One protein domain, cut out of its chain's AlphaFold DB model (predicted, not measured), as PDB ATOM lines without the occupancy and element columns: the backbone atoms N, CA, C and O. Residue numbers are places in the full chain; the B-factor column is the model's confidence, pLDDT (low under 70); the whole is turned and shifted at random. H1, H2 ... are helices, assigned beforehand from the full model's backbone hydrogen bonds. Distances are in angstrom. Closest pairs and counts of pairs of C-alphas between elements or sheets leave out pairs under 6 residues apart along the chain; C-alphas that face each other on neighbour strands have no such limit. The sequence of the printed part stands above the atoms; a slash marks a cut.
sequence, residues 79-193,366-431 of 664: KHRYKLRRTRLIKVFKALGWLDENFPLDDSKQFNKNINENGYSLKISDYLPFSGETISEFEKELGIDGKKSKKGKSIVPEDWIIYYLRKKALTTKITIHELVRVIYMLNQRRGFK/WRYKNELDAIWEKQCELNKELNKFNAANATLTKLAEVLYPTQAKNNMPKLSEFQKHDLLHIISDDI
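AT A GLANCE: This is residues 79 to 193 and 366 to 431 of the 664 residues of an uncharacterized protein of Chitinophagaceae bacterium (UniProt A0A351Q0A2). Four helices, H1, H5, H6 and H11, stand side by side with neighbours running opposite ways, a loose four-helix bundle with H5 nearest the middle of the whole; one wing of short helices, H8, H9 and H10, packs on it through H8 on H1, and another, H4 and H3, through H4 crossing H5. H7 joins H6 to the first wing at one end of the bundle, while H2 lies off to one side on two long links and touches no helix. The printed part has 181 residues with eleven named helices, H1 to H11 in chain order, and no named strand, and its class is all helix. It is compact, with a radius of gyration of the C-alphas of 18.0 A, and spans 59 by 45 by 31 A along its main axes.

HOW THE PARTS SIT: Begin with H1, residues 79 to 95, which touches H5, residues 176 to 188, at a shallow tilt of 15 degrees, opposite ways; their closest C-alphas are those of Arg 86 and Asn 187, 6.6 A apart. With residues 85 to 89 alone H1 touches H11, residues 423 to 431, at a shallow tilt of 20 degrees, opposite ways, closest at the C-alphas of Arg 85 and Ile 431, 5.9 A apart. Look next at H6, residues 366 to 382: its residues 369 to 376 alone touch H11, opposite ways at a shallow tilt of 20 degrees, with the C-alphas of Lys 369 and Ser 428 closest at 7.1 A. H5 and H6 are close but not clearly touching, at 7.2 A between the C-alphas of Leu 186 and Tyr 368, while H5 and H11 are near each other and H1 and H6 are apart. On H1, residues 88 to 95 alone touch H8, residues 393 to 403, at a tilt of 38 degrees, only just steep, with the C-alphas of Val 92 and Leu 399 closest at 6.4 A. H8 touches H10, residues 413 to 420, closest at the C-alphas of Leu 396 and Phe 418, 5.8 A apart, and H9, residues 405 to 409, closest at those of Glu 401 and Ala 408, 5.3 A apart. H9 and H10 touch only at the corner, where the C-alphas of Ala 408 and Leu 415 are closest at 5.3 A. H7, residues 384 to 391, touches H6 only at the corner, with the C-alphas of Cys 380 and Asn 387 closest at 4.6 A, and touches H11 at a steep tilt of 54 degrees, with those of Asn 390 and Leu 423 closest at 4.7 A. H4, residues 158 to 168, touches H5 at a steep tilt of 69.7 degrees, only just short of about perpendicular, closest at the C-alphas of Arg 166 and Val 182, 6.4 A apart. H3, residues 132 to 142, touches H4 about perpendicular at 89 degrees, closest at the C-alphas of Phe 138 and Tyr 164, 6.7 A apart. H2, residues 108 to 118, is apart from H1 and H3. Of the 8 pairs of helices that touch and have a tilt, those that touch only at the corner or at their ends left out, 4 are at a shallow tilt, a packing part aligned and part crossed. Each O i to N i+4 pair is within hydrogen-bond range in H1, H2, H3, H5, H6, H7, H8, H9 and H10; in H4 it is 5 of 7 and in H11 4 of 5.

IN THESE COORDINATES: Find C-alpha 79 at (-9.303, 16.554, 63.169); from there H1 runs 24.4 A to C-alpha 95. H6 begins at C-alpha 366, at (-9.814, 33.531, 50.380), and runs 24.1 A; H5 measures 18.4 A. H11 ends at C-alpha 431, at (-19.061, 22.996, 53.754).

THE WHOLE: The C-alphas farthest apart, those of Lys 150 and Asn 410, are 59.4 A apart. Residues 194 to 365 are not printed, and C-alphas 193 and 366 are 7.5 A apart across the cut. The links H1 to H2, H2 to H3 and H3 to H4 are long. Mean pLDDT of the printed part is 87.9; residue 108, residues 119 to 122, 146 to 147 and 150 to 154 are under 70.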
ATOM      1  N   LYS A  79      -9.169  17.820  63.907       89.50
ATOM      2  CA  LYS A  79      -9.303  16.554  63.169       89.50
ATOM      3  C   LYS A  79     -10.766  16.127  63.041       89.50
ATOM      4  O   LYS A  79     -11.209  15.799  61.949       89.50
ATOM      5  N   HIS A  80     -11.541  16.182  64.124       90.19
ATOM      6  CA  HIS A  80     -12.968  15.848  64.091       90.19
ATOM      7  C   HIS A  80     -13.768  16.761  63.147       90.19
ATOM      8  O   HIS A  80     -14.573  16.283  62.355       90.19
ATOM      9  N   ARG A  81     -13.526  18.077  63.182       90.12
ATOM     10  CA  ARG A  81     -14.193  19.039  62.288       90.12
ATOM     11  C   ARG A  81     -13.830  18.813  60.823       90.12
ATOM     12  O   ARG A  81     -14.707  18.918  59.975       90.12
ATOM     13  N   TYR A  82     -12.568  18.500  60.541       90.62
ATOM     14  CA  TYR A  82     -12.126  18.118  59.202       90.62
ATOM     15  C   TYR A  82     -12.901  16.897  58.687       90.62
ATOM     16  O   TYR A  82     -13.493  16.970  57.615       90.62
ATOM     17  N   LYS A  83     -13.004  15.831  59.491       90.00
ATOM     18  CA  LYS A  83     -13.768  14.625  59.133       90.00
ATOM     19  C   LYS A  83     -15.243  14.899  58.884       90.00
ATOM     20  O   LYS A  83     -15.789  14.424  57.895       90.00
ATOM     21  N   LEU A  84     -15.888  15.672  59.763       91.31
ATOM     22  CA  LEU A  84     -17.292  16.052  59.593       91.31
ATOM     23  C   LEU A  84     -17.498  16.789  58.274       91.31
ATOM     24  O   LEU A  84     -18.392  16.450  57.508       91.31
ATOM     25  N   ARG A  85     -16.641  17.770  57.988       93.38
ATOM     26  CA  ARG A  85     -16.699  18.544  56.750       93.38
ATOM     27  C   ARG A  85     -16.516  17.660  55.517       93.38
ATOM     28  O   ARG A  85     -17.286  17.766  54.571       93.38
ATOM     29  N   ARG A  86     -15.520  16.776  55.535       92.62
ATOM     30  CA  ARG A  86     -15.264  15.824  54.449       92.62
ATOM     31  C   ARG A  86     -16.423  14.842  54.261       92.62
ATOM     32  O   ARG A  86     -16.840  14.612  53.138       92.62
ATOM     33  N   THR A  87     -16.986  14.322  55.351       93.00
ATOM     34  CA  THR A  87     -18.165  13.439  55.329       93.00
ATOM     35  C   THR A  87     -19.361  14.137  54.691       93.00
ATOM     36  O   THR A  87     -20.032  13.552  53.850       93.00
ATOM     37  N   ARG A  88     -19.611  15.403  55.050       94.69
ATOM     38  CA  ARG A  88     -20.681  16.210  54.448       94.69
ATOM     39  C   ARG A  88     -20.457  16.425  52.953       94.69
ATOM     40  O   ARG A  88     -21.396  16.249  52.192       94.69
ATOM     41  N   LEU A  89     -19.225  16.715  52.539       95.75
ATOM     42  CA  LEU A  89     -18.880  16.848  51.123       95.75
ATOM     43  C   LEU A  89     -19.113  15.542  50.341       95.75
ATOM     44  O   LEU A  89     -19.732  15.565  49.286       95.75
ATOM     45  N   ILE A  90     -18.675  14.398  50.880       94.38
ATOM     46  CA  ILE A  90     -18.900  13.084  50.251       94.38
ATOM     47  C   ILE A  90     -20.401  12.795  50.124       94.38
ATOM     48  O   ILE A  90     -20.841  12.340  49.076       94.38
ATOM     49  N   LYS A  91     -21.200  13.099  51.158       94.69
ATOM     50  CA  LYS A  91     -22.663  12.945  51.106       94.69
ATOM     51  C   LYS A  91     -23.306  13.786  50.002       94.69
ATOM     52  O   LYS A  91     -24.209  13.289  49.342       94.69
ATOM     53  N   VAL A  92     -22.840  15.022  49.795       95.31
ATOM     54  CA  VAL A  92     -23.305  15.868  48.682       95.31
ATOM     55  C   VAL A  92     -23.012  15.186  47.350       95.31
ATOM     56  O   VAL A  92     -23.924  14.990  46.558       95.31
ATOM     57  N   PHE A  93     -21.773  14.756  47.125       95.31
ATOM     58  CA  PHE A  93     -21.396  14.128  45.860       95.31
ATOM     59  C   PHE A  93     -22.127  12.812  45.581       95.31
ATOM     60  O   PHE A  93     -22.519  12.586  44.442       95.31
ATOM     61  N   LYS A  94     -22.390  11.986  46.602       94.38
ATOM     62  CA  LYS A  94     -23.245  10.796  46.457       94.38
ATOM     63  C   LYS A  94     -24.684  11.163  46.098       94.38
ATOM     64  O   LYS A  94     -25.238  10.638  45.145       94.38
ATOM     65  N   ALA A  95     -25.269  12.145  46.790       93.19
ATOM     66  CA  ALA A  95     -26.636  12.594  46.517       93.19
ATOM     67  C   ALA A  95     -26.821  13.168  45.096       93.19
ATOM     68  O   ALA A  95     -27.930  13.086  44.555       93.19
ATOM     69  N   LEU A  96     -25.750  13.727  44.520       93.25
ATOM     70  CA  LEU A  96     -25.668  14.209  43.137       93.25
ATOM     71  C   LEU A  96     -25.369  13.102  42.110       93.25
ATOM     72  O   LEU A  96     -25.463  13.359  40.916       93.25
ATOM     73  N   GLY A  97     -24.989  11.897  42.549       93.00
ATOM     74  CA  GLY A  97     -24.534  10.816  41.670       93.00
ATOM     75  C   GLY A  97     -23.119  11.008  41.111       93.00
ATOM     76  O   GLY A  97     -22.740  10.334  40.162       93.00
ATOM     77  N   TRP A  98     -22.325  11.926  41.670       93.50
ATOM     78  CA  TRP A  98     -20.952  12.218  41.218       93.50
ATOM     79  C   TRP A  98     -19.893  11.320  41.872       93.50
ATOM     80  O   TRP A  98     -18.723  11.339  41.493       93.50
ATOM     81  N   LEU A  99     -20.286  10.584  42.911       92.38
ATOM     82  CA  LEU A  99     -19.446   9.634  43.625       92.38
ATOM     83  C   LEU A  99     -20.214   8.337  43.851       92.38
ATOM     84  O   LEU A  99     -21.393   8.373  44.192       92.38
ATOM     85  N   ASP A 100     -19.505   7.219  43.721       88.75
ATOM     86  CA  ASP A 100     -20.047   5.883  43.950       88.75
ATOM     87  C   ASP A 100     -20.558   5.714  45.393       88.75
ATOM     88  O   ASP A 100     -19.958   6.218  46.356       88.75
ATOM     89  N   GLU A 101     -21.656   4.976  45.563       86.38
ATOM     90  CA  GLU A 101     -22.254   4.708  46.875       86.38
ATOM     91  C   GLU A 101     -21.319   3.921  47.807       86.38
ATOM     92  O   GLU A 101     -21.365   4.100  49.028       86.38
ATOM     93  N   ASN A 102     -20.380   3.149  47.262       85.81
ATOM     94  CA  ASN A 102     -19.352   2.436  48.015       85.81
ATOM     95  C   ASN A 102     -18.177   3.332  48.427       85.81
ATOM     96  O   ASN A 102     -17.326   2.895  49.205       85.81
ATOM     97  N   PHE A 103     -18.108   4.594  47.970       85.88
ATOM     98  CA  PHE A 103     -17.047   5.502  48.407       85.88
ATOM     99  C   PHE A 103     -17.097   5.665  49.935       85.88
ATOM    100  O   PHE A 103     -18.124   6.098  50.482       85.88
ATOM    101  N   PRO A 104     -16.010   5.363  50.660       83.50
ATOM    102  CA  PRO A 104     -16.075   5.285  52.107       83.50
ATOM    103  C   PRO A 104     -16.224   6.669  52.738       83.50
ATOM    104  O   PRO A 104     -15.545   7.639  52.381       83.50
ATOM    105  N   LEU A 105     -17.104   6.751  53.736       83.38
ATOM    106  CA  LEU A 105     -17.174   7.908  54.626       83.38
ATOM    107  C   LEU A 105     -15.932   7.951  55.533       83.38
ATOM    108  O   LEU A 105     -15.187   6.981  55.650       83.38
ATOM    109  N   ASP A 106     -15.675   9.096  56.172       72.56
ATOM    110  CA  ASP A 106     -14.480   9.279  57.007       72.56
ATOM    111  C   ASP A 106     -14.618   8.567  58.376       72.56
ATOM    112  O   ASP A 106     -14.762   9.213  59.419       72.56
ATOM    113  N   ASP A 107     -14.588   7.225  58.372       73.62
ATOM    114  CA  ASP A 107     -14.582   6.370  59.566       73.62
ATOM    115  C   ASP A 107     -13.178   5.834  59.871       73.62
ATOM    116  O   ASP A 107     -12.703   4.826  59.349       73.62
ATOM    117  N   SER A 108     -12.492   6.507  60.793       69.19
ATOM    118  CA  SER A 108     -11.143   6.102  61.189       69.19
ATOM    119  C   SER A 108     -11.054   4.767  61.914       69.19
ATOM    120  O   SER A 108      -9.963   4.209  61.927       69.19
ATOM    121  N   LYS A 109     -12.123   4.265  62.544       70.69
ATOM    122  CA  LYS A 109     -12.063   2.936  63.168       70.69
ATOM    123  C   LYS A 109     -11.977   1.874  62.080       70.69
ATOM    124  O   LYS A 109     -11.093   1.026  62.139       70.69
ATOM    125  N   GLN A 110     -12.825   1.998  61.063       71.88
ATOM    126  CA  GLN A 110     -12.821   1.107  59.909       71.88
ATOM    127  C   GLN A 110     -11.520   1.223  59.107       71.88
ATOM    128  O   GLN A 110     -10.929   0.204  58.764       71.88
ATOM    129  N   PHE A 111     -11.004   2.440  58.880       72.00
ATOM    130  CA  PHE A 111      -9.703   2.608  58.217       72.00
ATOM    131  C   PHE A 111      -8.549   2.000  59.011       72.00
ATOM    132  O   PHE A 111      -7.713   1.327  58.423       72.00
ATOM    133  N   ASN A 112      -8.492   2.214  60.329       70.81
ATOM    134  CA  ASN A 112      -7.427   1.643  61.153       70.81
ATOM    135  C   ASN A 112      -7.503   0.113  61.184       70.81
ATOM    136  O   ASN A 112      -6.469  -0.538  61.099       70.81
ATOM    137  N   LYS A 113      -8.716  -0.450  61.268       77.12
ATOM    138  CA  LYS A 113      -8.941  -1.895  61.179       77.12
ATOM    139  C   LYS A 113      -8.425  -2.443  59.842       77.12
ATOM    140  O   LYS A 113      -7.567  -3.312  59.846       77.12
ATOM    141  N   ASN A 114      -8.830  -1.834  58.726       72.19
ATOM    142  CA  ASN A 114      -8.362  -2.211  57.390       72.19
ATOM    143  C   ASN A 114      -6.844  -2.071  57.211       72.19
ATOM    144  O   ASN A 114      -6.243  -2.900  56.545       72.19
ATOM    145  N   ILE A 115      -6.210  -1.043  57.782       76.00
ATOM    146  CA  ILE A 115      -4.746  -0.889  57.715       76.00
ATOM    147  C   ILE A 115      -4.053  -2.013  58.487       76.00
ATOM    148  O   ILE A 115      -3.087  -2.579  57.986       76.00
ATOM    149  N   ASN A 116      -4.546  -2.333  59.685       77.69
ATOM    150  CA  ASN A 116      -3.980  -3.395  60.512       77.69
ATOM    151  C   ASN A 116      -4.170  -4.781  59.876       77.69
ATOM    152  O   ASN A 116      -3.286  -5.619  59.997       77.69
ATOM    153  N   GLU A 117      -5.304  -5.011  59.209       82.12
ATOM    154  CA  GLU A 117      -5.653  -6.300  58.596       82.12
ATOM    155  C   GLU A 117      -5.049  -6.479  57.192       82.12
ATOM    156  O   GLU A 117      -4.572  -7.561  56.873       82.12
ATOM    157  N   ASN A 118      -5.018  -5.426  56.364       75.56
ATOM    158  CA  ASN A 118      -4.702  -5.518  54.929       75.56
ATOM    159  C   ASN A 118      -3.443  -4.731  54.504       75.56
ATOM    160  O   ASN A 118      -3.132  -4.649  53.315       75.56
ATOM    161  N   GLY A 119      -2.719  -4.106  55.439       64.88
ATOM    162  CA  GLY A 119      -1.394  -3.511  55.203       64.88
ATOM    163  C   GLY A 119      -1.342  -2.246  54.328       64.88
ATOM    164  O   GLY A 119      -0.269  -1.661  54.190       64.88
ATOM    165  N   TYR A 120      -2.468  -1.773  53.772       59.19
ATOM    166  CA  TYR A 120      -2.535  -0.577  52.918       59.19
ATOM    167  C   TYR A 120      -3.823   0.246  53.117       59.19
ATOM    168  O   TYR A 120      -4.909  -0.279  53.343       59.19
ATOM    169  N   SER A 121      -3.690   1.577  53.038       67.00
ATOM    170  CA  SER A 121      -4.766   2.557  53.260       67.00
ATOM    171  C   SER A 121      -5.513   2.953  51.980       67.00
ATOM    172  O   SER A 121      -4.953   2.868  50.891       67.00
ATOM    173  N   LEU A 122      -6.712   3.530  52.135       69.00
ATOM    174  CA  LEU A 122      -7.521   4.138  51.068       69.00
ATOM    175  C   LEU A 122      -6.698   5.028  50.120       69.00
ATOM    176  O   LEU A 122      -6.227   6.092  50.535       69.00
ATOM    177  N   LYS A 123      -6.608   4.656  48.839       77.00
ATOM    178  CA  LYS A 123      -6.122   5.553  47.786       77.00
ATOM    179  C   LYS A 123      -7.310   6.168  47.073       77.00
ATOM    180  O   LYS A 123      -8.198   5.476  46.593       77.00
ATOM    181  N   ILE A 124      -7.318   7.494  46.984       82.69
ATOM    182  CA  ILE A 124      -8.398   8.198  46.288       82.69
ATOM    183  C   ILE A 124      -8.447   7.852  44.798       82.69
ATOM    184  O   ILE A 124      -9.529   7.822  44.226       82.69
ATOM    185  N   SER A 125      -7.297   7.550  44.191       83.56
ATOM    186  CA  SER A 125      -7.203   7.153  42.785       83.56
ATOM    187  C   SER A 125      -7.914   5.838  42.471       83.56
ATOM    188  O   SER A 125      -8.294   5.659  41.324       83.56
ATOM    189  N   ASP A 126      -8.161   4.978  43.466       83.56
ATOM    190  CA  ASP A 126      -8.924   3.737  43.269       83.56
ATOM    191  C   ASP A 126     -10.419   4.024  43.018       83.56
ATOM    192  O   ASP A 126     -11.113   3.212  42.421       83.56
ATOM    193  N   TYR A 127     -10.911   5.192  43.452       85.19
ATOM    194  CA  TYR A 127     -12.317   5.600  43.320       85.19
ATOM    195  C   TYR A 127     -12.521   6.772  42.354       85.19
ATOM    196  O   TYR A 127     -13.599   6.947  41.799       85.19
ATOM    197  N   LEU A 128     -11.511   7.629  42.208       87.19
ATOM    198  CA  LEU A 128     -11.553   8.839  41.390       87.19
ATOM    199  C   LEU A 128     -10.292   8.926  40.522       87.19
ATOM    200  O   LEU A 128      -9.525   9.868  40.713       87.19
ATOM    201  N   PRO A 129      -9.997   7.962  39.633       88.50
ATOM    202  CA  PRO A 129      -8.792   8.006  38.803       88.50
ATOM    203  C   PRO A 129      -8.759   9.264  37.919       88.50
ATOM    204  O   PRO A 129      -9.796   9.826  37.569       88.50
ATOM    205  N   PHE A 130      -7.557   9.725  37.571       88.44
ATOM    206  CA  PHE A 130      -7.410  10.762  36.548       88.44
ATOM    207  C   PHE A 130      -7.708  10.166  35.169       88.44
ATOM    208  O   PHE A 130      -7.404   8.996  34.930       88.44
ATOM    209  N   SER A 131      -8.267  10.968  34.263       88.19
ATOM    210  CA  SER A 131      -8.437  10.543  32.873       88.19
ATOM    211  C   SER A 131      -7.073  10.318  32.207       88.19
ATOM    212  O   SER A 131      -6.091  10.995  32.527       88.19
ATOM    213  N   GLY A 132      -7.007   9.364  31.270       85.69
ATOM    214  CA  GLY A 132      -5.788   9.112  30.493       85.69
ATOM    215  C   GLY A 132      -5.317  10.361  29.745       85.69
ATOM    216  O   GLY A 132      -4.130  10.665  29.758       85.69
ATOM    217  N   GLU A 133      -6.260  11.138  29.207       87.62
ATOM    218  CA  GLU A 133      -6.007  12.416  28.532       87.62
ATOM    219  C   GLU A 133      -5.308  13.426  29.450       87.62
ATOM    220  O   GLU A 133      -4.251  13.945  29.101       87.62
ATOM    221  N   THR A 134      -5.833  13.657  30.660       89.19
ATOM    222  CA  THR A 134      -5.217  14.579  31.630       89.19
ATOM    223  C   THR A 134      -3.810  14.129  32.036       89.19
ATOM    224  O   THR A 134      -2.936  14.973  32.236       89.19
ATOM    225  N   ILE A 135      -3.563  12.819  32.150       87.69
ATOM    226  CA  ILE A 135      -2.220  12.292  32.437       87.69
ATOM    227  C   ILE A 135      -1.278  12.579  31.261       87.69
ATOM    228  O   ILE A 135      -0.191  13.108  31.477       87.69
ATOM    229  N   SER A 136      -1.695  12.284  30.029       86.88
ATOM    230  CA  SER A 136      -0.878  12.515  28.833       86.88
ATOM    231  C   SER A 136      -0.567  13.996  28.610       86.88
ATOM    232  O   SER A 136       0.573  14.351  28.312       86.88
ATOM    233  N   GLU A 137      -1.539  14.888  28.803       89.75
ATOM    234  CA  GLU A 137      -1.312  16.333  28.699       89.75
ATOM    235  C   GLU A 137      -0.332  16.843  29.767       89.75
ATOM    236  O   GLU A 137       0.562  17.638  29.464       89.75
ATOM    237  N   PHE A 138      -0.454  16.349  31.002       89.56
ATOM    238  CA  PHE A 138       0.483  16.645  32.084       89.56
ATOM    239  C   PHE A 138       1.909  16.172  31.760       89.56
ATOM    240  O   PHE A 138       2.872  16.922  31.936       89.56
ATOM    241  N   GLU A 139       2.055  14.943  31.258       87.38
ATOM    242  CA  GLU A 139       3.350  14.374  30.874       87.38
ATOM    243  C   GLU A 139       3.997  15.159  29.727       87.38
ATOM    244  O   GLU A 139       5.199  15.455  29.768       87.38
ATOM    245  N   LYS A 140       3.190  15.584  28.750       88.62
ATOM    246  CA  LYS A 140       3.623  16.447  27.649       88.62
ATOM    247  C   LYS A 140       4.104  17.807  28.153       88.62
ATOM    248  O   LYS A 140       5.173  18.267  27.756       88.62
ATOM    249  N   GLU A 141       3.367  18.440  29.064       87.12
ATOM    250  CA  GLU A 141       3.758  19.732  29.634       87.12
ATOM    251  C   GLU A 141       5.069  19.684  30.438       87.12
ATOM    252  O   GLU A 141       5.794  20.686  30.487       87.12
ATOM    253  N   LEU A 142       5.370  18.545  31.069       84.69
ATOM    254  CA  LEU A 142       6.609  18.312  31.813       84.69
ATOM    255  C   LEU A 142       7.771  17.804  30.943       84.69
ATOM    256  O   LEU A 142       8.891  17.706  31.444       84.69
ATOM    257  N   GLY A 143       7.544  17.503  29.659       83.25
ATOM    258  CA  GLY A 143       8.572  16.950  28.769       83.25
ATOM    259  C   GLY A 143       8.999  15.526  29.146       83.25
ATOM    260  O   GLY A 143      10.156  15.141  28.948       83.25
ATOM    261  N   ILE A 144       8.084  14.756  29.741       81.31
ATOM    262  CA  ILE A 144       8.299  13.359  30.152       81.31
ATOM    263  C   ILE A 144       7.464  12.370  29.340       81.31
ATOM    264  O   ILE A 144       7.384  11.204  29.717       81.31
ATOM    265  N   ASP A 145       6.864  12.822  28.242       73.38
ATOM    266  CA  ASP A 145       6.076  11.969  27.358       73.38
ATOM    267  C   ASP A 145       6.862  10.705  26.956       73.38
ATOM    268  O   ASP A 145       8.058  10.757  26.652       73.38
ATOM    269  N   GLY A 146       6.215   9.546  27.074       66.50
ATOM    270  CA  GLY A 146       6.823   8.229  26.848       66.50
ATOM    271  C   GLY A 146       7.817   7.733  27.915       66.50
ATOM    272  O   GLY A 146       8.189   6.557  27.893       66.50
ATOM    273  N   LYS A 147       8.232   8.554  28.892       68.19
ATOM    274  CA  LYS A 147       9.148   8.134  29.968       68.19
ATOM    275  C   LYS A 147       8.363   7.513  31.125       68.19
ATOM    276  O   LYS A 147       7.801   8.206  31.969       68.19
ATOM    277  N   LYS A 148       8.367   6.181  31.198       70.50
ATOM    278  CA  LYS A 148       7.720   5.415  32.273       70.50
ATOM    279  C   LYS A 148       8.743   4.852  33.256       70.50
ATOM    280  O   LYS A 148       9.868   4.513  32.902       70.50
ATOM    281  N   SER A 149       8.337   4.721  34.516       71.19
ATOM    282  CA  SER A 149       9.076   3.938  35.511       71.19
ATOM    283  C   SER A 149       9.201   2.472  35.070       71.19
ATOM    284  O   SER A 149       8.420   1.997  34.246       71.19
ATOM    285  N   LYS A 150      10.103   1.702  35.701       64.38
ATOM    286  CA  LYS A 150      10.254   0.248  35.463       64.38
ATOM    287  C   LYS A 150       8.943  -0.555  35.598       64.38
ATOM    288  O   LYS A 150       8.872  -1.677  35.121       64.38
ATOM    289  N   LYS A 151       7.914   0.003  36.253       66.69
ATOM    290  CA  LYS A 151       6.576  -0.593  36.430       66.69
ATOM    291  C   LYS A 151       5.504   0.002  35.497       66.69
ATOM    292  O   LYS A 151       4.319  -0.149  35.772       66.69
ATOM    293  N   GLY A 152       5.887   0.744  34.455       64.06
ATOM    294  CA  GLY A 152       4.959   1.311  33.468       64.06
ATOM    295  C   GLY A 152       4.145   2.527  33.937       64.06
ATOM    296  O   GLY A 152       3.280   2.995  33.202       64.06
ATOM    297  N   LYS A 153       4.401   3.052  35.143       65.38
ATOM    298  CA  LYS A 153       3.730   4.247  35.693       65.38
ATOM    299  C   LYS A 153       4.489   5.527  35.362       65.38
ATOM    300  O   LYS A 153       5.707   5.449  35.182       65.38
ATOM    301  N   SER A 154       3.796   6.668  35.381       67.19
ATOM    302  CA  SER A 154       4.428   7.989  35.311       67.19
ATOM    303  C   SER A 154       5.571   8.095  36.324       67.19
ATOM    304  O   SER A 154       5.481   7.573  37.439       67.19
ATOM    305  N   ILE A 155       6.671   8.731  35.922       70.00
ATOM    306  CA  ILE A 155       7.852   8.927  36.782       70.00
ATOM    307  C   ILE A 155       7.540   9.919  37.911       70.00
ATOM    308  O   ILE A 155       8.173   9.894  38.968       70.00
ATOM    309  N   VAL A 156       6.539  10.772  37.699       71.56
ATOM    310  CA  VAL A 156       6.176  11.865  38.594       71.56
ATOM    311  C   VAL A 156       4.977  11.470  39.474       71.56
ATOM    312  O   VAL A 156       4.083  10.761  39.008       71.56
ATOM    313  N   PRO A 157       4.921  11.900  40.753       80.50
ATOM    314  CA  PRO A 157       3.820  11.544  41.644       80.50
ATOM    315  C   PRO A 157       2.446  12.010  41.138       80.50
ATOM    316  O   PRO A 157       2.285  13.156  40.721       80.50
ATOM    317  N   GLU A 158       1.420  11.172  41.317       78.62
ATOM    318  CA  GLU A 158       0.009  11.517  41.043       78.62
ATOM    319  C   GLU A 158      -0.453  12.790  41.780       78.62
ATOM    320  O   GLU A 158      -1.322  13.523  41.311       78.62
ATOM    321  N   ASP A 159       0.164  13.090  42.927       81.06
ATOM    322  CA  ASP A 159      -0.075  14.297  43.720       81.06
ATOM    323  C   ASP A 159       0.273  15.601  42.983       81.06
ATOM    324  O   ASP A 159      -0.125  16.670  43.441       81.06
ATOM    325  N   TRP A 160       1.037  15.555  41.887       87.88
ATOM    326  CA  TRP A 160       1.371  16.739  41.087       87.88
ATOM    327  C   TRP A 160       0.303  17.024  40.028       87.88
ATOM    328  O   TRP A 160      -0.019  18.188  39.779       87.88
ATOM    329  N   ILE A 161      -0.321  15.965  39.502       90.44
ATOM    330  CA  ILE A 161      -1.386  16.035  38.491       90.44
ATOM    331  C   ILE A 161      -2.568  16.862  39.006       90.44
ATOM    332  O   ILE A 161      -3.194  17.585  38.244       90.44
ATOM    333  N   ILE A 162      -2.850  16.852  40.314       92.31
ATOM    334  CA  ILE A 162      -3.952  17.653  40.871       92.31
ATOM    335  C   ILE A 162      -3.741  19.169  40.732       92.31
ATOM    336  O   ILE A 162      -4.717  19.907  40.628       92.31
ATOM    337  N   TYR A 163      -2.496  19.659  40.743       93.38
ATOM    338  CA  TYR A 163      -2.224  21.088  40.540       93.38
ATOM    339  C   TYR A 163      -2.325  21.451  39.064       93.38
ATOM    340  O   TYR A 163      -2.905  22.483  38.737       93.38
ATOM    341  N   TYR A 164      -1.853  20.561  38.185       94.31
ATOM    342  CA  TYR A 164      -2.097  20.675  36.752       94.31
ATOM    343  C   TYR A 164      -3.595  20.722  36.443       94.31
ATOM    344  O   TYR A 164      -4.058  21.639  35.776       94.31
ATOM    345  N   LEU A 165      -4.372  19.795  37.007       95.06
ATOM    346  CA  LEU A 165      -5.814  19.720  36.805       95.06
ATOM    347  C   LEU A 165      -6.529  20.988  37.289       95.06
ATOM    348  O   LEU A 165      -7.436  21.467  36.620       95.06
ATOM    349  N   ARG A 166      -6.100  21.569  38.416       95.94
ATOM    350  CA  ARG A 166      -6.624  22.857  38.907       95.94
ATOM    351  C   ARG A 166      -6.335  24.007  37.946       95.94
ATOM    352  O   ARG A 166      -7.218  24.823  37.726       95.94
ATOM    353  N   LYS A 167      -5.138  24.045  37.354       96.19
ATOM    354  CA  LYS A 167      -4.795  25.005  36.296       96.19
ATOM    355  C   LYS A 167      -5.644  24.771  35.039       96.19
ATOM    356  O   LYS A 167      -6.244  25.710  34.536       96.19
ATOM    357  N   LYS A 168      -5.740  23.524  34.564       95.75
ATOM    358  CA  LYS A 168      -6.539  23.130  33.388       95.75
ATOM    359  C   LYS A 168      -8.014  23.510  33.549       95.75
ATOM    360  O   LYS A 168      -8.619  24.008  32.609       95.75
ATOM    361  N   ALA A 169      -8.580  23.332  34.742       96.88
ATOM    362  CA  ALA A 169      -9.985  23.628  35.028       96.88
ATOM    363  C   ALA A 169     -10.346  25.128  34.969       96.88
ATOM    364  O   ALA A 169     -11.530  25.459  34.959       96.88
ATOM    365  N   LEU A 170      -9.361  26.032  34.917       96.69
ATOM    366  CA  LEU A 170      -9.590  27.470  34.728       96.69
ATOM    367  C   LEU A 170      -9.816  27.855  33.260       96.69
ATOM    368  O   LEU A 170     -10.248  28.971  32.985       96.69
ATOM    369  N   THR A 171      -9.516  26.968  32.309       95.44
ATOM    370  CA  THR A 171      -9.553  27.297  30.873       95.44
ATOM    371  C   THR A 171     -10.251  26.239  30.027       95.44
ATOM    372  O   THR A 171     -10.974  26.587  29.096       95.44
ATOM    373  N   THR A 172     -10.081  24.962  30.364       95.38
ATOM    374  CA  THR A 172     -10.546  23.819  29.574       95.38
ATOM    375  C   THR A 172     -11.615  23.034  30.328       95.38
ATOM    376  O   THR A 172     -11.606  22.957  31.559       95.38
ATOM    377  N   LYS A 173     -12.544  22.420  29.586       95.75
ATOM    378  CA  LYS A 173     -13.580  21.554  30.157       95.75
ATOM    379  C   LYS A 173     -12.927  20.333  30.804       95.75
ATOM    380  O   LYS A 173     -12.129  19.653  30.163       95.75
ATOM    381  N   ILE A 174     -13.299  20.039  32.044       95.50
ATOM    382  CA  ILE A 174     -12.909  18.814  32.750       95.50
ATOM    383  C   ILE A 174     -14.134  17.949  33.044       95.50
ATOM    384  O   ILE A 174     -15.282  18.401  32.981       95.50
ATOM    385  N   THR A 175     -13.899  16.678  33.356       94.38
ATOM    386  CA  THR A 175     -14.982  15.765  33.741       94.38
ATOM    387  C   THR A 175     -15.528  16.102  35.134       94.38
ATOM    388  O   THR A 175     -14.825  16.664  35.978       94.38
ATOM    389  N   ILE A 176     -16.775  15.710  35.423       93.56
ATOM    390  CA  ILE A 176     -17.355  15.860  36.771       93.56
ATOM    391  C   ILE A 176     -16.523  15.098  37.816       93.56
ATOM    392  O   ILE A 176     -16.282  15.616  38.906       93.56
ATOM    393  N   HIS A 177     -16.001  13.915  37.476       93.19
ATOM    394  CA  HIS A 177     -15.105  13.146  38.348       93.19
ATOM    395  C   HIS A 177     -13.810  13.901  38.692       93.19
ATOM    396  O   HIS A 177     -13.375  13.915  39.847       93.19
ATOM    397  N   GLU A 178     -13.204  14.572  37.714       94.38
ATOM    398  CA  GLU A 178     -12.030  15.420  37.931       94.38
ATOM    399  C   GLU A 178     -12.364  16.655  38.775       94.38
ATOM    400  O   GLU A 178     -11.603  16.999  39.686       94.38
ATOM    401  N   LEU A 179     -13.527  17.278  38.550       95.94
ATOM    402  CA  LEU A 179     -14.003  18.404  39.354       95.94
ATOM    403  C   LEU A 179     -14.211  17.990  40.818       95.94
ATOM    404  O   LEU A 179     -13.742  18.674  41.731       95.94
ATOM    405  N   VAL A 180     -14.819  16.824  41.062       95.31
ATOM    406  CA  VAL A 180     -14.925  16.227  42.404       95.31
ATOM    407  C   VAL A 180     -13.544  16.073  43.035       95.31
ATOM    408  O   VAL A 180     -13.368  16.410  44.208       95.31
ATOM    409  N   ARG A 181     -12.539  15.614  42.277       93.44
ATOM    410  CA  ARG A 181     -11.169  15.444  42.780       93.44
ATOM    411  C   ARG A 181     -10.526  16.781  43.167       93.44
ATOM    412  O   ARG A 181      -9.887  16.856  44.222       93.44
ATOM    413  N   VAL A 182     -10.745  17.842  42.386       95.50
ATOM    414  CA  VAL A 182     -10.311  19.216  42.707       95.50
ATOM    415  C   VAL A 182     -10.959  19.712  44.001       95.50
ATOM    416  O   VAL A 182     -10.259  20.095  44.941       95.50
ATOM    417  N   ILE A 183     -12.286  19.649  44.096       96.50
ATOM    418  CA  ILE A 183     -13.040  20.145  45.258       96.50
ATOM    419  C   ILE A 183     -12.690  19.348  46.516       96.50
ATOM    420  O   ILE A 183     -12.519  19.900  47.607       96.50
ATOM    421  N   TYR A 184     -12.527  18.036  46.373       93.50
ATOM    422  CA  TYR A 184     -12.088  17.173  47.453       93.50
ATOM    423  C   TYR A 184     -10.680  17.560  47.944       93.50
ATOM    424  O   TYR A 184     -10.451  17.619  49.153       93.50
ATOM    425  N   MET A 185      -9.745  17.904  47.051       91.44
ATOM    426  CA  MET A 185      -8.425  18.416  47.444       91.44
ATOM    427  C   MET A 185      -8.539  19.746  48.207       91.44
ATOM    428  O   MET A 185      -7.932  19.894  49.271       91.44
ATOM    429  N   LEU A 186      -9.373  20.678  47.739       94.12
ATOM    430  CA  LEU A 186      -9.627  21.954  48.421       94.12
ATOM    431  C   LEU A 186     -10.280  21.757  49.799       94.12
ATOM    432  O   LEU A 186      -9.973  22.477  50.749       94.12
ATOM    433  N   ASN A 187     -11.095  20.716  49.979       94.12
ATOM    434  CA  ASN A 187     -11.607  20.326  51.293       94.12
ATOM    435  C   ASN A 187     -10.490  19.924  52.267       94.12
ATOM    436  O   ASN A 187     -10.537  20.294  53.451       94.12
ATOM    437  N   GLN A 188      -9.488  19.188  51.777       88.50
ATOM    438  CA  GLN A 188      -8.291  18.848  52.546       88.50
ATOM    439  C   GLN A 188      -7.441  20.090  52.828       88.50
ATOM    440  O   GLN A 188      -6.930  20.248  53.939       88.50
ATOM    441  N   ARG A 189      -7.334  20.997  51.849       88.19
ATOM    442  CA  ARG A 189      -6.465  22.179  51.882       88.19
ATOM    443  C   ARG A 189      -7.226  23.489  51.708       88.19
ATOM    444  O   ARG A 189      -6.951  24.276  50.818       88.19
ATOM    445  N   ARG A 190      -8.128  23.775  52.641       90.94
ATOM    446  CA  ARG A 190      -8.995  24.967  52.579       90.94
ATOM    447  C   ARG A 190      -8.338  26.300  52.973       90.94
ATOM    448  O   ARG A 190      -9.037  27.271  53.252       90.94
ATOM    449  N   GLY A 191      -7.021  26.319  53.155       90.25
ATOM    450  CA  GLY A 191      -6.267  27.493  53.592       90.25
ATOM    451  C   GLY A 191      -6.545  28.027  55.006       90.25
ATOM    452  O   GLY A 191      -7.402  27.559  55.774       90.25
ATOM    453  N   PHE A 192      -5.770  29.052  55.341       87.19
ATOM    454  CA  PHE A 192      -5.769  29.762  56.613       87.19
ATOM    455  C   PHE A 192      -6.673  31.007  56.547       87.19
ATOM    456  O   PHE A 192      -6.564  31.810  55.625       87.19
ATOM    457  N   LYS A 193      -7.594  31.173  57.507       82.88
ATOM    458  CA  LYS A 193      -8.368  32.421  57.662       82.88
ATOM    459  C   LYS A 193      -7.639  33.246  58.713       82.88
ATOM    460  O   LYS A 193      -7.639  32.832  59.871       82.88
ATOM    461  N   TRP A 366      -9.144  32.763  51.426       90.31
ATOM    462  CA  TRP A 366      -9.814  33.531  50.380       90.31
ATOM    463  C   TRP A 366      -9.202  33.264  48.997       90.31
ATOM    464  O   TRP A 366      -9.943  33.198  48.033       90.31
ATOM    465  N   ARG A 367      -7.892  32.978  48.889       93.31
ATOM    466  CA  ARG A 367      -7.274  32.616  47.600       93.31
ATOM    467  C   ARG A 367      -7.782  31.285  47.059       93.31
ATOM    468  O   ARG A 367      -8.057  31.178  45.871       93.31
ATOM    469  N   TYR A 368      -7.922  30.282  47.927       95.56
ATOM    470  CA  TYR A 368      -8.526  29.005  47.537       95.56
ATOM    471  C   TYR A 368     -10.018  29.140  47.235       95.56
ATOM    472  O   TYR A 368     -10.527  28.415  46.385       95.56
ATOM    473  N   LYS A 369     -10.725  30.040  47.932       95.50
ATOM    474  CA  LYS A 369     -12.125  30.344  47.625       95.50
ATOM    475  C   LYS A 369     -12.240  30.963  46.230       95.50
ATOM    476  O   LYS A 369     -12.895  30.366  45.395       95.50
ATOM    477  N   ASN A 370     -11.487  32.024  45.946       95.06
ATOM    478  CA  ASN A 370     -11.478  32.667  44.630       95.06
ATOM    479  C   ASN A 370     -11.076  31.705  43.501       95.06
ATOM    480  O   ASN A 370     -11.612  31.786  42.409       95.06
ATOM    481  N   GLU A 371     -10.132  30.791  43.746       97.44
ATOM    482  CA  GLU A 371      -9.799  29.741  42.776       97.44
ATOM    483  C   GLU A 371     -10.953  28.764  42.549       97.44
ATOM    484  O   GLU A 371     -11.199  28.379  41.412       97.44
ATOM    485  N   LEU A 372     -11.643  28.335  43.612       97.81
ATOM    486  CA  LEU A 372     -12.809  27.466  43.471       97.81
ATOM    487  C   LEU A 372     -13.916  28.169  42.691       97.81
ATOM    488  O   LEU A 372     -14.493  27.546  41.809       97.81
ATOM    489  N   ASP A 373     -14.180  29.432  43.010       97.38
ATOM    490  CA  ASP A 373     -15.207  30.238  42.356       97.38
ATOM    491  C   ASP A 373     -14.872  30.383  40.856       97.38
ATOM    492  O   ASP A 373     -15.681  29.999  40.017       97.38
ATOM    493  N   ALA A 374     -13.629  30.751  40.510       97.81
ATOM    494  CA  ALA A 374     -13.175  30.861  39.118       97.81
ATOM    495  C   ALA A 374     -13.228  29.526  38.349       97.81
ATOM    496  O   ALA A 374     -13.677  29.478  37.202       97.81
ATOM    497  N   ILE A 375     -12.799  28.418  38.970       98.12
ATOM    498  CA  ILE A 375     -12.926  27.081  38.368       98.12
ATOM    499  C   ILE A 375     -14.404  26.751  38.150       98.12
ATOM    500  O   ILE A 375     -14.776  26.266  37.088       98.12
ATOM    501  N   TRP A 376     -15.253  26.982  39.149       97.56
ATOM    502  CA  TRP A 376     -16.658  26.603  39.093       97.56
ATOM    503  C   TRP A 376     -17.425  27.384  38.031       97.56
ATOM    504  O   TRP A 376     -18.135  26.774  37.231       97.56
ATOM    505  N   GLU A 377     -17.243  28.704  37.988       96.81
ATOM    506  CA  GLU A 377     -17.805  29.584  36.963       96.81
ATOM    507  C   GLU A 377     -17.388  29.102  35.574       96.81
ATOM    508  O   GLU A 377     -18.249  28.805  34.739       96.81
ATOM    509  N   LYS A 378     -16.083  28.873  35.360       97.75
ATOM    510  CA  LYS A 378     -15.600  28.409  34.059       97.75
ATOM    511  C   LYS A 378     -16.160  27.046  33.671       97.75
ATOM    512  O   LYS A 378     -16.528  26.823  32.518       97.75
ATOM    513  N   GLN A 379     -16.247  26.114  34.614       97.31
ATOM    514  CA  GLN A 379     -16.805  24.797  34.331       97.31
ATOM    515  C   GLN A 379     -18.319  24.841  34.099       97.31
ATOM    516  O   GLN A 379     -18.811  24.041  33.307       97.31
ATOM    517  N   CYS A 380     -19.063  25.769  34.705       95.81
ATOM    518  CA  CYS A 380     -20.482  25.967  34.392       95.81
ATOM    519  C   CYS A 380     -20.678  26.516  32.971       95.81
ATOM    520  O   CYS A 380     -21.584  26.064  32.271       95.81
ATOM    521  N   GLU A 381     -19.806  27.422  32.515       95.88
ATOM    522  CA  GLU A 381     -19.806  27.898  31.122       95.88
ATOM    523  C   GLU A 381     -19.560  26.752  30.129       95.88
ATOM    524  O   GLU A 381     -20.253  26.625  29.119       95.88
ATOM    525  N   LEU A 382     -18.575  25.894  30.419       95.81
ATOM    526  CA  LEU A 382     -18.133  24.826  29.517       95.81
ATOM    527  C   LEU A 382     -18.967  23.535  29.628       95.81
ATOM    528  O   LEU A 382     -18.944  22.693  28.722       95.81
ATOM    529  N   ASN A 383     -19.698  23.344  30.730       93.94
ATOM    530  CA  ASN A 383     -20.488  22.149  31.006       93.94
ATOM    531  C   ASN A 383     -21.945  22.489  31.368       93.94
ATOM    532  O   ASN A 383     -22.285  22.776  32.516       93.94
ATOM    533  N   LYS A 384     -22.836  22.342  30.377       91.00
ATOM    534  CA  LYS A 384     -24.289  22.554  30.525       91.00
ATOM    535  C   LYS A 384     -24.922  21.694  31.625       91.00
ATOM    536  O   LYS A 384     -25.869  22.138  32.269       91.00
ATOM    537  N   GLU A 385     -24.420  20.478  31.841       90.62
ATOM    538  CA  GLU A 385     -24.928  19.577  32.879       90.62
ATOM    539  C   GLU A 385     -24.633  20.131  34.278       90.62
ATOM    540  O   GLU A 385     -25.537  20.233  35.107       90.62
ATOM    541  N   LEU A 386     -23.392  20.571  34.515       92.69
ATOM    542  CA  LEU A 386     -22.991  21.193  35.776       92.69
ATOM    543  C   LEU A 386     -23.815  22.454  36.060       92.69
ATOM    544  O   LEU A 386     -24.323  22.613  37.169       92.69
ATOM    545  N   ASN A 387     -24.010  23.305  35.048       91.19
ATOM    546  CA  ASN A 387     -24.805  24.524  35.188       91.19
ATOM    547  C   ASN A 387     -26.265  24.222  35.575       91.19
ATOM    548  O   ASN A 387     -26.839  24.885  36.439       91.19
ATOM    549  N   LYS A 388     -26.854  23.158  35.007       89.94
ATOM    550  CA  LYS A 388     -28.198  22.697  35.388       89.94
ATOM    551  C   LYS A 388     -28.248  22.267  36.856       89.94
ATOM    552  O   LYS A 388     -29.180  22.646  37.560       89.94
ATOM    553  N   PHE A 389     -27.261  21.504  37.329       88.94
ATOM    554  CA  PHE A 389     -27.184  21.124  38.744       88.94
ATOM    555  C   PHE A 389     -26.982  22.326  39.667       88.94
ATOM    556  O   PHE A 389     -27.527  22.317  40.771       88.94
ATOM    557  N   ASN A 390     -26.248  23.352  39.221       90.00
ATOM    558  CA  ASN A 390     -25.939  24.524  40.035       90.00
ATOM    559  C   ASN A 390     -27.195  25.290  40.477       90.00
ATOM    560  O   ASN A 390     -27.277  25.696  41.633       90.00
ATOM    561  N   ALA A 391     -28.181  25.429  39.583       86.69
ATOM    562  CA  ALA A 391     -29.403  26.208  39.815       86.69
ATOM    563  C   ALA A 391     -30.660  25.361  40.114       86.69
ATOM    564  O   ALA A 391     -31.752  25.901  40.301       86.69
ATOM    565  N   ALA A 392     -30.560  24.029  40.127       91.38
ATOM    566  CA  ALA A 392     -31.728  23.165  40.273       91.38
ATOM    567  C   ALA A 392     -32.280  23.149  41.711       91.38
ATOM    568  O   ALA A 392     -31.765  22.444  42.580       91.38
ATOM    569  N   ASN A 393     -33.414  23.818  41.940       87.88
ATOM    570  CA  ASN A 393     -34.111  23.844  43.238       87.88
ATOM    571  C   ASN A 393     -34.413  22.456  43.828       87.88
ATOM    572  O   ASN A 393     -34.311  22.262  45.042       87.88
ATOM    573  N   ALA A 394     -34.748  21.474  42.985       90.31
ATOM    574  CA  ALA A 394     -34.965  20.095  43.423       90.31
ATOM    575  C   ALA A 394     -33.685  19.481  44.018       90.31
ATOM    576  O   ALA A 394     -33.720  18.856  45.079       90.31
ATOM    577  N   THR A 395     -32.537  19.726  43.379       90.94
ATOM    578  CA  THR A 395     -31.220  19.300  43.866       90.94
ATOM    579  C   THR A 395     -30.903  19.952  45.207       90.94
ATOM    580  O   THR A 395     -30.547  19.259  46.157       90.94
ATOM    581  N   LEU A 396     -31.084  21.269  45.320       92.31
ATOM    582  CA  LEU A 396     -30.792  22.028  46.542       92.31
ATOM    583  C   LEU A 396     -31.661  21.567  47.722       92.31
ATOM    584  O   LEU A 396     -31.161  21.394  48.835       92.31
ATOM    585  N   THR A 397     -32.938  21.273  47.467       91.50
ATOM    586  CA  THR A 397     -33.866  20.727  48.470       91.50
ATOM    587  C   THR A 397     -33.414  19.343  48.947       91.50
ATOM    588  O   THR A 397     -33.257  19.132  50.151       91.50
ATOM    589  N   LYS A 398     -33.068  18.436  48.020       93.06
ATOM    590  CA  LYS A 398     -32.513  17.111  48.352       93.06
ATOM    591  C   LYS A 398     -31.233  17.223  49.191       93.06
ATOM    592  O   LYS A 398     -31.033  16.472  50.145       93.06
ATOM    593  N   LEU A 399     -30.353  18.176  48.878       93.94
ATOM    594  CA  LEU A 399     -29.134  18.405  49.662       93.94
ATOM    595  C   LEU A 399     -29.432  18.929  51.074       93.94
ATOM    596  O   LEU A 399     -28.753  18.523  52.023       93.94
ATOM    597  N   ALA A 400     -30.447  19.782  51.239       92.56
ATOM    598  CA  ALA A 400     -30.893  20.245  52.552       92.56
ATOM    599  C   ALA A 400     -31.407  19.078  53.411       92.56
ATOM    600  O   ALA A 400     -31.044  18.980  54.583       92.56
ATOM    601  N   GLU A 401     -32.174  18.154  52.828       92.88
ATOM    602  CA  GLU A 401     -32.657  16.940  53.503       92.88
ATOM    603  C   GLU A 401     -31.507  16.015  53.932       92.88
ATOM    604  O   GLU A 401     -31.490  15.519  55.059       92.88
ATOM    605  N   VAL A 402     -30.500  15.831  53.073       93.19
ATOM    606  CA  VAL A 402     -29.338  14.969  53.359       93.19
ATOM    607  C   VAL A 402     -28.433  15.556  54.449       93.19
ATOM    608  O   VAL A 402     -27.898  14.822  55.289       93.19
ATOM    609  N   LEU A 403     -28.202  16.872  54.429       93.06
ATOM    610  CA  LEU A 403     -27.267  17.535  55.344       93.06
ATOM    611  C   LEU A 403     -27.920  17.988  56.652       93.06
ATOM    612  O   LEU A 403     -27.270  17.954  57.700       93.06
ATOM    613  N   TYR A 404     -29.184  18.401  56.591       93.25
ATOM    614  CA  TYR A 404     -29.934  18.997  57.691       93.25
ATOM    615  C   TYR A 404     -31.375  18.448  57.748       93.25
ATOM    616  O   TYR A 404     -32.332  19.225  57.687       93.25
ATOM    617  N   PRO A 405     -31.564  17.128  57.942       91.81
ATOM    618  CA  PRO A 405     -32.870  16.469  57.817       91.81
ATOM    619  C   PRO A 405     -33.946  17.078  58.721       91.81
ATOM    620  O   PRO A 405     -35.078  17.285  58.297       91.81
ATOM    621  N   THR A 406     -33.595  17.437  59.959       89.88
ATOM    622  CA  THR A 406     -34.528  18.087  60.894       89.88
ATOM    623  C   THR A 406     -34.958  19.477  60.425       89.88
ATOM    624  O   THR A 406     -36.105  19.858  60.629       89.88
ATOM    625  N   GLN A 407     -34.050  20.244  59.812       89.56
ATOM    626  CA  GLN A 407     -34.360  21.592  59.329       89.56
ATOM    627  C   GLN A 407     -35.255  21.535  58.090       89.56
ATOM    628  O   GLN A 407     -36.195  22.316  57.996       89.56
ATOM    629  N   ALA A 408     -34.982  20.595  57.181       85.06
ATOM    630  CA  ALA A 408     -35.793  20.378  55.990       85.06
ATOM    631  C   ALA A 408     -37.203  19.889  56.353       85.06
ATOM    632  O   ALA A 408     -38.182  20.506  55.954       85.06
ATOM    633  N   LYS A 409     -37.313  18.860  57.209       88.75
ATOM    634  CA  LYS A 409     -38.606  18.291  57.633       88.75
ATOM    635  C   LYS A 409     -39.537  19.320  58.288       88.75
ATOM    636  O   LYS A 409     -40.748  19.233  58.127       88.75
ATOM    637  N   ASN A 410     -38.974  20.274  59.030       89.12
ATOM    638  CA  ASN A 410     -39.732  21.271  59.788       89.12
ATOM    639  C   ASN A 410     -39.780  22.654  59.104       89.12
ATOM    640  O   ASN A 410     -40.085  23.634  59.781       89.12
ATOM    641  N   ASN A 411     -39.436  22.766  57.811       86.81
ATOM    642  CA  ASN A 411     -39.416  24.032  57.055       86.81
ATOM    643  C   ASN A 411     -38.673  25.180  57.771       86.81
ATOM    644  O   ASN A 411     -39.102  26.331  57.786       86.81
ATOM    645  N   MET A 412     -37.546  24.855  58.403       89.12
ATOM    646  CA  MET A 412     -36.741  25.811  59.160       89.12
ATOM    647  C   MET A 412     -35.846  26.659  58.232       89.12
ATOM    648  O   MET A 412     -35.628  26.282  57.077       89.12
ATOM    649  N   PRO A 413     -35.243  27.769  58.723       88.56
ATOM    650  CA  PRO A 413     -34.527  28.736  57.880       88.56
ATOM    651  C   PRO A 413     -33.435  28.147  56.980       88.56
ATOM    652  O   PRO A 413     -33.156  28.705  55.923       88.56
ATOM    653  N   LYS A 414     -32.833  27.013  57.363       88.06
ATOM    654  CA  LYS A 414     -31.774  26.376  56.574       88.06
ATOM    655  C   LYS A 414     -32.268  25.824  55.234       88.06
ATOM    656  O   LYS A 414     -31.500  25.814  54.280       88.06
ATOM    657  N   LEU A 415     -33.533  25.402  55.147       88.69
ATOM    658  CA  LEU A 415     -34.139  24.981  53.881       88.69
ATOM    659  C   LEU A 415     -34.270  26.175  52.928       88.69
ATOM    660  O   LEU A 415     -33.806  26.115  51.793       88.69
ATOM    661  N   SER A 416     -34.827  27.283  53.421       88.00
ATOM    662  CA  SER A 416     -34.959  28.516  52.640       88.00
ATOM    663  C   SER A 416     -33.605  29.108  52.249       88.00
ATOM    664  O   SER A 416     -33.491  29.704  51.186       88.00
ATOM    665  N   GLU A 417     -32.576  28.958  53.086       89.25
ATOM    666  CA  GLU A 417     -31.199  29.338  52.748       89.25
ATOM    667  C   GLU A 417     -30.685  28.524  51.551       89.25
ATOM    668  O   GLU A 417     -30.170  29.102  50.601       89.25
ATOM    669  N   PHE A 418     -30.889  27.203  51.549       91.88
ATOM    670  CA  PHE A 418     -30.461  26.333  50.448       91.88
ATOM    671  C   PHE A 418     -31.180  26.659  49.136       91.88
ATOM    672  O   PHE A 418     -30.549  26.637  48.090       91.88
ATOM    673  N   GLN A 419     -32.470  26.993  49.182       88.50
ATOM    674  CA  GLN A 419     -33.267  27.337  47.995       88.50
ATOM    675  C   GLN A 419     -32.950  28.725  47.413       88.50
ATOM    676  O   GLN A 419     -33.279  28.997  46.263       88.50
ATOM    677  N   LYS A 420     -32.346  29.625  48.199       90.94
ATOM    678  CA  LYS A 420     -31.968  30.982  47.760       90.94
ATOM    679  C   LYS A 420     -30.579  31.058  47.131       90.94
ATOM    680  O   LYS A 420     -30.221  32.101  46.590       90.94
ATOM    681  N   HIS A 421     -29.792  29.999  47.257       92.25
ATOM    682  CA  HIS A 421     -28.400  29.957  46.839       92.25
ATOM    683  C   HIS A 421     -28.164  28.830  45.837       92.25
ATOM    684  O   HIS A 421     -29.041  28.007  45.603       92.25
ATOM    685  N   ASP A 422     -26.984  28.802  45.233       94.25
ATOM    686  CA  ASP A 422     -26.604  27.788  44.260       94.25
ATOM    687  C   ASP A 422     -25.787  26.646  44.890       94.25
ATOM    688  O   ASP A 422     -25.452  26.639  46.083       94.25
ATOM    689  N   LEU A 423     -25.472  25.636  44.078       95.25
ATOM    690  CA  LEU A 423     -24.685  24.488  44.525       95.25
ATOM    691  C   LEU A 423     -23.270  24.897  44.966       95.25
ATOM    692  O   LEU A 423     -22.757  24.339  45.946       95.25
ATOM    693  N   LEU A 424     -22.656  25.876  44.287       95.88
ATOM    694  CA  LEU A 424     -21.356  26.417  44.681       95.88
ATOM    695  C   LEU A 424     -21.396  26.966  46.103       95.88
ATOM    696  O   LEU A 424     -20.525  26.620  46.897       95.88
ATOM    697  N   HIS A 425     -22.406  27.756  46.464       94.44
ATOM    698  CA  HIS A 425     -22.532  28.304  47.811       94.44
ATOM    699  C   HIS A 425     -22.605  27.202  48.880       94.44
ATOM    700  O   HIS A 425     -21.928  27.279  49.909       94.44
ATOM    701  N   ILE A 426     -23.352  26.122  48.629       94.94
ATOM    702  CA  ILE A 426     -23.431  24.985  49.561       94.94
ATOM    703  C   ILE A 426     -22.056  24.316  49.719       94.94
ATOM    704  O   ILE A 426     -21.605  24.049  50.838       94.94
ATOM    705  N   ILE A 427     -21.361  24.045  48.611       96.12
ATOM    706  CA  ILE A 427     -20.044  23.391  48.629       96.12
ATOM    707  C   ILE A 427     -18.984  24.305  49.266       96.12
ATOM    708  O   ILE A 427     -18.217  23.868  50.131       96.12
ATOM    709  N   SER A 428     -18.943  25.566  48.852       95.44
ATOM    710  CA  SER A 428     -17.940  26.565  49.216       95.44
ATOM    711  C   SER A 428     -18.175  27.084  50.636       95.44
ATOM    712  O   SER A 428     -17.345  26.848  51.520       95.44
ATOM    713  N   ASP A 429     -19.323  27.704  50.911       91.75
ATOM    714  CA  ASP A 429     -19.568  28.464  52.140       91.75
ATOM    715  C   ASP A 429     -20.144  27.626  53.289       91.75
ATOM    716  O   ASP A 429     -19.704  27.797  54.430       91.75
ATOM    717  N   ASP A 430     -21.055  26.679  53.021       92.44
ATOM    718  CA  ASP A 430     -21.656  25.835  54.075       92.44
ATOM    719  C   ASP A 430     -20.768  24.636  54.461       92.44
ATOM    720  O   ASP A 430     -20.808  24.154  55.602       92.44
ATOM    721  N   ILE A 431     -19.917  24.167  53.539       94.69
ATOM    722  CA  ILE A 431     -19.061  22.996  53.754       94.69
ATOM    723  C   ILE A 431     -17.583  23.385  53.845       94.69
ATOM    724  O   ILE A 431     -17.014  23.324  54.939       94.69
TER     725      ILE A 431